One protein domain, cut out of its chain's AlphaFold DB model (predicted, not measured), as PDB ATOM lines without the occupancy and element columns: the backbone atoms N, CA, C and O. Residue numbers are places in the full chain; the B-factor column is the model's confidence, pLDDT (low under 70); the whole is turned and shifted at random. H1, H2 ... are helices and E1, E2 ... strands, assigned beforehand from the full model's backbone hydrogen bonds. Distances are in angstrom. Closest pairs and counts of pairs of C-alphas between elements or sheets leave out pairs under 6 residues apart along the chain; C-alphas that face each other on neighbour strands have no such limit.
ATOM      1  N   SER A 107     174.369 206.575 112.235       95.06
ATOM      2  CA  SER A 107     173.448 205.475 112.490       95.06
ATOM      3  C   SER A 107     174.122 204.369 113.304       95.06
ATOM      4  O   SER A 107     175.333 204.130 113.242       95.06
ATOM      5  N   LYS A 108     173.298 203.622 114.026       93.19
ATOM      6  CA  LYS A 108     173.659 202.378 114.709       93.19
ATOM      7  C   LYS A 108     174.425 201.393 113.824       93.19
ATOM      8  O   LYS A 108     175.401 200.784 114.263       93.19
ATOM      9  N   GLU A 109     174.018 201.257 112.565       93.06
ATOM     10  CA  GLU A 109     174.671 200.420 111.559       93.06
ATOM     11  C   GLU A 109     176.067 200.935 111.167       93.06
ATOM     12  O   GLU A 109     176.950 200.133 110.849       93.06
ATOM     13  N   GLU A 110     176.300 202.248 111.202       94.50
ATOM     14  CA  GLU A 110     177.618 202.850 110.964       94.50
ATOM     15  C   GLU A 110     178.539 202.679 112.171       94.50
ATOM     16  O   GLU A 110     179.682 202.257 111.994       94.50
ATOM     17  N   ILE A 111     178.061 202.900 113.400       93.56
ATOM     18  CA  ILE A 111     178.849 202.626 114.618       93.56
ATOM     19  C   ILE A 111     179.193 201.127 114.704       93.56
ATOM     20  O   ILE A 111     180.343 200.753 114.952       93.56
ATOM     21  N   ALA A 112     178.243 200.241 114.392       91.25
ATOM     22  CA  ALA A 112     178.491 198.802 114.335       91.25
ATOM     23  C   ALA A 112     179.480 198.382 113.230       91.25
ATOM     24  O   ALA A 112     180.142 197.351 113.376       91.25
ATOM     25  N   GLN A 113     179.614 199.154 112.146       93.44
ATOM     26  CA  GLN A 113     180.655 198.948 111.131       93.44
ATOM     27  C   GLN A 113     182.011 199.511 111.561       93.44
ATOM     28  O   GLN A 113     183.006 198.802 111.430       93.44
ATOM     29  N   GLN A 114     182.064 200.715 112.136       92.38
ATOM     30  CA  GLN A 114     183.289 201.280 112.719       92.38
ATOM     31  C   GLN A 114     183.926 200.302 113.715       92.38
ATOM     32  O   GLN A 114     185.113 199.993 113.608       92.38
ATOM     33  N   TYR A 115     183.117 199.723 114.607       91.12
ATOM     34  CA  TYR A 115     183.573 198.710 115.556       91.12
ATOM     35  C   TYR A 115     184.159 197.465 114.865       91.12
ATOM     36  O   TYR A 115     185.248 197.013 115.212       91.12
ATOM     37  N   LYS A 116     183.490 196.943 113.826       90.44
ATOM     38  CA  LYS A 116     183.986 195.808 113.016       90.44
ATOM     39  C   LYS A 116     185.275 196.124 112.253       90.44
ATOM     40  O   LYS A 116     186.051 195.212 111.984       90.44
ATOM     41  N   ASN A 117     185.506 197.394 111.927       91.81
ATOM     42  CA  ASN A 117     186.729 197.881 111.294       91.81
ATOM     43  C   ASN A 117     187.874 198.115 112.301       91.81
ATOM     44  O   ASN A 117     188.957 198.540 111.898       91.81
ATOM     45  N   GLY A 118     187.660 197.855 113.597       88.44
ATOM     46  CA  GLY A 118     188.651 198.076 114.653       88.44
ATOM     47  C   GLY A 118     188.821 199.544 115.059       88.44
ATOM     48  O   GLY A 118     189.826 199.888 115.679       88.44
ATOM     49  N   GLN A 119     187.869 200.416 114.710       90.31
ATOM     50  CA  GLN A 119     187.822 201.783 115.226       90.31
ATOM     51  C   GLN A 119     187.259 201.784 116.652       90.31
ATOM     52  O   GLN A 119     186.401 200.965 116.993       90.31
ATOM     53  N   ASP A 120     187.706 202.732 117.476       90.62
ATOM     54  CA  ASP A 120     187.066 202.955 118.767       90.62
ATOM     55  C   ASP A 120     185.698 203.632 118.586       90.62
ATOM     56  O   ASP A 120     185.540 204.596 117.831       90.62
ATOM     57  N   VAL A 121     184.712 203.092 119.293       92.25
ATOM     58  CA  VAL A 121     183.316 203.548 119.321       92.25
ATOM     59  C   VAL A 121     182.881 203.972 120.724       92.25
ATOM     60  O   VAL A 121     181.725 204.331 120.928       92.25
ATOM     61  N   ASN A 122     183.791 203.928 121.698       93.44
ATOM     62  CA  ASN A 122     183.514 204.238 123.088       93.44
ATOM     63  C   ASN A 122     183.204 205.736 123.278       93.44
ATOM     64  O   ASN A 122     184.055 206.590 123.032       93.44
ATOM     65  N   GLY A 123     181.987 206.049 123.723       92.88
ATOM     66  CA  GLY A 123     181.457 207.412 123.816       92.88
ATOM     67  C   GLY A 123     180.895 207.970 122.500       92.88
ATOM     68  O   GLY A 123     180.557 209.152 122.451       92.88
ATOM     69  N   GLN A 124     180.786 207.172 121.427       94.69
ATOM     70  CA  GLN A 124     179.999 207.579 120.254       94.69
ATOM     71  C   GLN A 124     178.503 207.495 120.579       94.69
ATOM     72  O   GLN A 124     178.069 206.551 121.238       94.69
ATOM     73  N   VAL A 125     177.715 208.454 120.090       95.62
ATOM     74  CA  VAL A 125     176.257 208.500 120.278       95.62
ATOM     75  C   VAL A 125     175.569 208.415 118.917       95.62
ATOM     76  O   VAL A 125     175.949 209.152 118.005       95.62
ATOM     77  N   ASP A 126     174.587 207.521 118.769       95.19
ATOM     78  CA  ASP A 126     173.814 207.396 117.524       95.19
ATOM     79  C   ASP A 126     172.645 208.394 117.421       95.19
ATOM     80  O   ASP A 126     172.311 209.124 118.357       95.19
ATOM     81  N   ASN A 127     171.993 208.412 116.259       95.06
ATOM     82  CA  ASN A 127     170.793 209.212 116.006       95.06
ATOM     83  C   ASN A 127     169.533 208.790 116.802       95.06
ATOM     84  O   ASN A 127     168.563 209.550 116.815       95.06
ATOM     85  N   GLU A 128     169.532 207.642 117.492       94.38
ATOM     86  CA  GLU A 128     168.509 207.285 118.492       94.38
ATOM     87  C   GLU A 128     168.855 207.838 119.896       94.38
ATOM     88  O   GLU A 128     168.013 207.815 120.798       94.38
ATOM     89  N   GLY A 129     170.078 208.347 120.092       94.38
ATOM     90  CA  GLY A 129     170.609 208.821 121.370       94.38
ATOM     91  C   GLY A 129     171.266 207.732 122.225       94.38
ATOM     92  O   GLY A 129     171.444 207.943 123.424       94.38
ATOM     93  N   ASN A 130     171.605 206.571 121.656       95.94
ATOM     94  CA  ASN A 130     172.313 205.515 122.380       95.94
ATOM     95  C   ASN A 130     173.820 205.819 122.454       95.94
ATOM     96  O   ASN A 130     174.441 206.023 121.413       95.94
ATOM     97  N   GLU A 131     174.428 205.777 123.644       96.12
ATOM     98  CA  GLU A 131     175.882 205.922 123.840       96.12
ATOM     99  C   GLU A 131     176.574 204.551 123.831       96.12
ATOM    100  O   GLU A 131     176.291 203.699 124.673       96.12
ATOM    101  N   TYR A 132     177.496 204.326 122.899       95.12
ATOM    102  CA  TYR A 132     178.190 203.050 122.715       95.12
ATOM    103  C   TYR A 132     179.436 202.958 123.592       95.12
ATOM    104  O   TYR A 132     180.192 203.916 123.728       95.12
ATOM    105  N   VAL A 133     179.690 201.779 124.161       94.00
ATOM    106  CA  VAL A 133     180.869 201.511 124.996       94.00
ATOM    107  C   VAL A 133     181.548 200.201 124.613       94.00
ATOM    108  O   VAL A 133     180.899 199.201 124.286       94.00
ATOM    109  N   GLN A 134     182.878 200.208 124.658       90.56
ATOM    110  CA  GLN A 134     183.719 199.064 124.310       90.56
ATOM    111  C   GLN A 134     184.278 198.413 125.579       90.56
ATOM    112  O   GLN A 134     184.830 199.093 126.445       90.56
ATOM    113  N   ALA A 135     184.164 197.088 125.701       82.62
ATOM    114  CA  ALA A 135     184.666 196.379 126.875       82.62
ATOM    115  C   ALA A 135     186.203 196.461 126.984       82.62
ATOM    116  O   ALA A 135     186.938 195.962 126.126       82.62
ATOM    117  N   GLN A 136     186.701 197.047 128.079       69.94
ATOM    118  CA  GLN A 136     188.135 197.126 128.366       69.94
ATOM    119  C   GLN A 136     188.702 195.721 128.625       69.94
ATOM    120  O   GLN A 136     188.505 195.137 129.688       69.94
ATOM    121  N   GLY A 137     189.398 195.170 127.629       64.75
ATOM    122  CA  GLY A 137     189.928 193.803 127.675       64.75
ATOM    123  C   GLY A 137     190.263 193.183 126.315       64.75
ATOM    124  O   GLY A 137     190.907 192.140 126.283       64.75
ATOM    125  N   GLY A 138     189.871 193.816 125.201       57.16
ATOM    126  CA  GLY A 138     190.204 193.339 123.852       57.16
ATOM    127  C   GLY A 138     189.354 192.158 123.374       57.16
ATOM    128  O   GLY A 138     189.844 191.325 122.618       57.16
ATOM    129  N   GLY A 139     188.105 192.065 123.839       61.75
ATOM    130  CA  GLY A 139     187.105 191.138 123.302       61.75
ATOM    131  C   GLY A 139     186.104 191.844 122.387       61.75
ATOM    132  O   GLY A 139     185.881 193.047 122.524       61.75
ATOM    133  N   ASP A 140     185.439 191.079 121.518       69.69
ATOM    134  CA  ASP A 140     184.410 191.543 120.565       69.69
ATOM    135  C   ASP A 140     183.067 191.952 121.234       69.69
ATOM    136  O   ASP A 140     181.983 191.802 120.663       69.69
ATOM    137  N   ALA A 141     183.126 192.437 122.479       82.50
ATOM    138  CA  ALA A 141     181.992 192.858 123.289       82.50
ATOM    139  C   ALA A 141     181.798 194.386 123.238       82.50
ATOM    140  O   ALA A 141     182.458 195.154 123.944       82.50
ATOM    141  N   MET A 142     180.826 194.802 122.429       90.69
ATOM    142  CA  MET A 142     180.218 196.133 122.440       90.69
ATOM    143  C   MET A 142     178.942 196.110 123.297       90.69
ATOM    144  O   MET A 142     178.144 195.168 123.215       90.69
ATOM    145  N   GLY A 143     178.732 197.166 124.082       93.69
ATOM    146  CA  GLY A 143     177.438 197.511 124.669       93.69
ATOM    147  C   GLY A 143     177.019 198.936 124.304       93.69
ATOM    148  O   GLY A 143     177.792 199.678 123.699       93.69
ATOM    149  N   TYR A 144     175.803 199.323 124.676       95.62
ATOM    150  CA  TYR A 144     175.314 200.696 124.554       95.62
ATOM    151  C   TYR A 144     174.350 201.052 125.688       95.62
ATOM    152  O   TYR A 144     173.550 200.220 126.115       95.62
ATOM    153  N   TYR A 145     174.411 202.290 126.166       96.38
ATOM    154  CA  TYR A 145     173.412 202.882 127.050       96.38
ATOM    155  C   TYR A 145     172.321 203.541 126.220       96.38
ATOM    156  O   TYR A 145     172.605 204.229 125.244       96.38
ATOM    157  N   LYS A 146     171.067 203.354 126.618       96.62
ATOM    158  CA  LYS A 146     169.918 204.064 126.052       96.62
ATOM    159  C   LYS A 146     169.698 205.426 126.727       96.62
ATOM    160  O   LYS A 146     170.093 205.589 127.882       96.62
ATOM    161  N   PRO A 147     168.932 206.345 126.105       95.88
ATOM    162  CA  PRO A 147     168.465 207.581 126.746       95.88
ATOM    163  C   PRO A 147     167.675 207.397 128.060       95.88
ATOM    164  O   PRO A 147     167.523 208.352 128.815       95.88
ATOM    165  N   ASP A 148     167.158 206.193 128.336       95.25
ATOM    166  CA  ASP A 148     166.473 205.835 129.590       95.25
ATOM    167  C   ASP A 148     167.417 205.274 130.681       95.25
ATOM    168  O   ASP A 148     166.963 204.886 131.758       95.25
ATOM    169  N   GLY A 149     168.729 205.232 130.418       93.94
ATOM    170  CA  GLY A 149     169.752 204.682 131.313       93.94
ATOM    171  C   GLY A 149     169.916 203.160 131.245       93.94
ATOM    172  O   GLY A 149     170.809 202.621 131.896       93.94
ATOM    173  N   THR A 150     169.101 202.443 130.464       96.31
ATOM    174  CA  THR A 150     169.239 200.990 130.277       96.31
ATOM    175  C   THR A 150     170.533 200.666 129.539       96.31
ATOM    176  O   THR A 150     170.737 201.124 128.413       96.31
ATOM    177  N   PHE A 151     171.372 199.816 130.126       95.25
ATOM    178  CA  PHE A 151     172.559 199.280 129.468       95.25
ATOM    179  C   PHE A 151     172.214 198.008 128.687       95.25
ATOM    180  O   PHE A 151     171.642 197.068 129.236       95.25
ATOM    181  N   CYS A 152     172.562 197.957 127.407       94.50
ATOM    182  CA  CYS A 152     172.290 196.846 126.504       94.50
ATOM    183  C   CYS A 152     173.583 196.248 125.942       94.50
ATOM    184  O   CYS A 152     174.488 196.958 125.513       94.50
ATOM    185  N   THR A 153     173.641 194.922 125.873       92.31
ATOM    186  CA  THR A 153     174.735 194.143 125.273       92.31
ATOM    187  C   THR A 153     174.167 193.040 124.380       92.31
ATOM    188  O   THR A 153     172.956 192.815 124.331       92.31
ATOM    189  N   VAL A 154     175.043 192.273 123.724       87.12
ATOM    190  CA  VAL A 154     174.663 191.054 122.981       87.12
ATOM    191  C   VAL A 154     173.953 190.014 123.876       87.12
ATOM    192  O   VAL A 154     173.179 189.204 123.373       87.12
ATOM    193  N   GLY A 155     174.183 190.041 125.196       88.06
ATOM    194  CA  GLY A 155     173.543 189.144 126.165       88.06
ATOM    195  C   GLY A 155     172.155 189.586 126.651       88.06
ATOM    196  O   GLY A 155     171.485 188.810 127.328       88.06
ATOM    197  N   GLY A 156     171.714 190.804 126.322       92.56
ATOM    198  CA  GLY A 156     170.461 191.391 126.806       92.56
ATOM    199  C   GLY A 156     170.640 192.805 127.364       92.56
ATOM    200  O   GLY A 156     171.716 193.392 127.264       92.56
ATOM    201  N   CYS A 157     169.570 193.348 127.947       94.69
ATOM    202  CA  CYS A 157     169.534 194.696 128.514       94.69
ATOM    203  C   CYS A 157     169.216 194.675 130.017       94.69
ATOM    204  O   CYS A 157     168.376 193.892 130.460       94.69
ATOM    205  N   VAL A 158     169.852 195.573 130.771       95.44
ATOM    206  CA  VAL A 158     169.723 195.769 132.220       95.44
ATOM    207  C   VAL A 158     169.303 197.219 132.469       95.44
ATOM    208  O   VAL A 158     169.985 198.144 132.034       95.44
ATOM    209  N   SER A 159     168.166 197.432 133.137       96.62
ATOM    210  CA  SER A 159     167.737 198.770 133.569       96.62
ATOM    211  C   SER A 159     168.495 199.214 134.829       96.62
ATOM    212  O   SER A 159     168.970 198.352 135.572       96.62
ATOM    213  N   PRO A 160     168.566 200.524 135.142       94.44
ATOM    214  CA  PRO A 160     169.205 201.006 136.370       94.44
ATOM    215  C   PRO A 160     168.678 200.319 137.642       94.44
ATOM    216  O   PRO A 160     169.468 199.800 138.422       94.44
ATOM    217  N   GLU A 161     167.354 200.173 137.782       94.00
ATOM    218  CA  GLU A 161     166.720 199.464 138.912       94.00
ATOM    219  C   GLU A 161     167.120 197.977 139.014       94.00
ATOM    220  O   GLU A 161     167.059 197.378 140.089       94.00
ATOM    221  N   ALA A 162     167.479 197.342 137.894       93.06
ATOM    222  CA  ALA A 162     167.971 195.968 137.881       93.06
ATOM    223  C   ALA A 162     169.460 195.906 138.252       93.06
ATOM    224  O   ALA A 162     169.855 194.994 138.978       93.06
ATOM    225  N   GLN A 163     170.258 196.888 137.819       90.88
ATOM    226  CA  GLN A 163     171.663 197.021 138.205       90.88
ATOM    227  C   GLN A 163     171.800 197.273 139.712       90.88
ATOM    228  O   GLN A 163     172.447 196.479 140.385       90.88
ATOM    229  N   GLU A 164     171.091 198.262 140.269       93.06
ATOM    230  CA  GLU A 164     171.098 198.568 141.713       93.06
ATOM    231  C   GLU A 164     170.737 197.351 142.580       93.06
ATOM    232  O   GLU A 164     171.242 197.187 143.692       93.06
ATOM    233  N   ARG A 165     169.863 196.470 142.077       93.88
ATOM    234  CA  ARG A 165     169.497 195.227 142.763       93.88
ATOM    235  C   ARG A 165     170.594 194.169 142.714       93.88
ATOM    236  O   ARG A 165     170.793 193.506 143.726       93.88
ATOM    237  N   MET A 166     171.286 194.012 141.585       89.06
ATOM    238  CA  MET A 166     172.433 193.100 141.477       89.06
ATOM    239  C   MET A 166     173.619 193.605 142.305       89.06
ATOM    240  O   MET A 166     174.222 192.820 143.028       89.06
ATOM    241  N   ASP A 167     173.895 194.910 142.270       91.38
ATOM    242  CA  ASP A 167     174.951 195.544 143.065       91.38
ATOM    243  C   ASP A 167     174.682 195.379 144.569       91.38
ATOM    244  O   ASP A 167     175.592 195.074 145.340       91.38
ATOM    245  N   LYS A 168     173.415 195.514 144.992       93.62
ATOM    246  CA  LYS A 168     173.006 195.276 146.381       93.62
ATOM    247  C   LYS A 168     173.093 193.802 146.785       93.62
ATOM    248  O   LYS A 168     173.573 193.523 147.877       93.62
ATOM    249  N   GLU A 169     172.646 192.874 145.937       91.19
ATOM    250  CA  GLU A 169     172.749 191.428 146.196       91.19
ATOM    251  C   GLU A 169     174.219 190.989 146.294       91.19
ATOM    252  O   GLU A 169     174.577 190.219 147.184       91.19
ATOM    253  N   MET A 170     175.088 191.551 145.447       89.62
ATOM    254  CA  MET A 170     176.531 191.332 145.505       89.62
ATOM    255  C   MET A 170     177.137 191.888 146.801       89.62
ATOM    256  O   MET A 170     177.830 191.146 147.492       89.62
ATOM    257  N   ALA A 171     176.820 193.130 147.179       92.38
ATOM    258  CA  ALA A 171     177.308 193.732 148.422       92.38
ATOM    259  C   ALA A 171     176.844 192.965 149.675       92.38
ATOM    260  O   ALA A 171     177.656 192.691 150.553       92.38
ATOM    261  N   GLU A 172     175.573 192.549 149.740       90.94
ATOM    262  CA  GLU A 172     175.068 191.715 150.844       90.94
ATOM    263  C   GLU A 172     175.762 190.338 150.881       90.94
ATOM    264  O   GLU A 172     175.977 189.801 151.964       90.94
ATOM    265  N   SER A 173     176.199 189.798 149.733       87.75
ATOM    266  CA  SER A 173     176.988 188.554 149.666       87.75
ATOM    267  C   SER A 173     178.481 188.703 150.011       87.75
ATOM    268  O   SER A 173     179.156 187.692 150.198       87.75
ATOM    269  N   GLU A 174     179.004 189.931 150.106       86.50
ATOM    270  CA  GLU A 174     180.369 190.217 150.585       86.50
ATOM    271  C   GLU A 174     180.423 190.505 152.104       86.50
ATOM    272  O   GLU A 174     181.519 190.626 152.659       86.50
ATOM    273  N   GLU A 175     179.271 190.590 152.789       76.75
ATOM    274  CA  GLU A 175     179.167 190.839 154.241       76.75
ATOM    275  C   GLU A 175     178.864 189.581 155.106       76.75
ATOM    276  O   GLU A 175     178.868 189.702 156.336       76.75
ATOM    277  N   GLU A 176     178.648 188.390 154.513       61.06
ATOM    278  CA  GLU A 176     178.466 187.085 155.213       61.06
ATOM    279  C   GLU A 176     179.746 186.219 155.322       61.06
ATOM    280  O   GLU A 176     180.019 185.736 156.451       61.06
TER     281      GLU A 176
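What this domain is: This is residues 107 to 176 of the 176 residues of an uncharacterized protein of Mammaliicoccus sciuri (UniProt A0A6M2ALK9). A small twisted sheet, the meander E1 E2 E3 E4, each strand the antiparallel neighbour of the one before, stands between two helices: H1 beyond edge E1, and H2 after E4, with residues 164 to 176 sticking out. The 70 printed residues, mixed in class, run H1 E1 E2 E3 E4 H2. The whole is loose, radius of gyration of the C-alphas 14.4 A, spanning 46 by 27 by 18 A.

How they stand to each other: H1, residues 108 to 116, only grazes the sheet, near E1, residues 131 to 134. E1 and E2, residues 142 to 145, form a hairpin at 151 degrees; N 131 and O 145 are 2.9 A apart. E2 and E3, residues 151 to 153, form another at 157 degrees; N 144 and O 152 are 2.8 A apart. E3 and E4, residues 156 to 158, form a third at 163 degrees; N 153 and O 156 are 2.8 A apart. H2, residues 160 to 173, is not on the sheet. Every O i to N i+4 pair is within hydrogen-bond range in H1, 9 of 10 in H2.

Where its parts are: H1, 12.4 A long, begins at C-alpha 108 (173.659, 202.378, 114.709); H2, 19.8 A, ends at C-alpha 173 (176.988, 188.554, 149.666). E1 measures 10.4 A, E2 10.6 A, E3 and E4 7.0 A each.

The domain as a whole: The printed part has no cut; the C-alphas of Glu 110 and Glu 176, farthest apart, are 47.0 A apart. H1 to E1 is a long link. Residues 136 to 140 and 176 have pLDDT under 70.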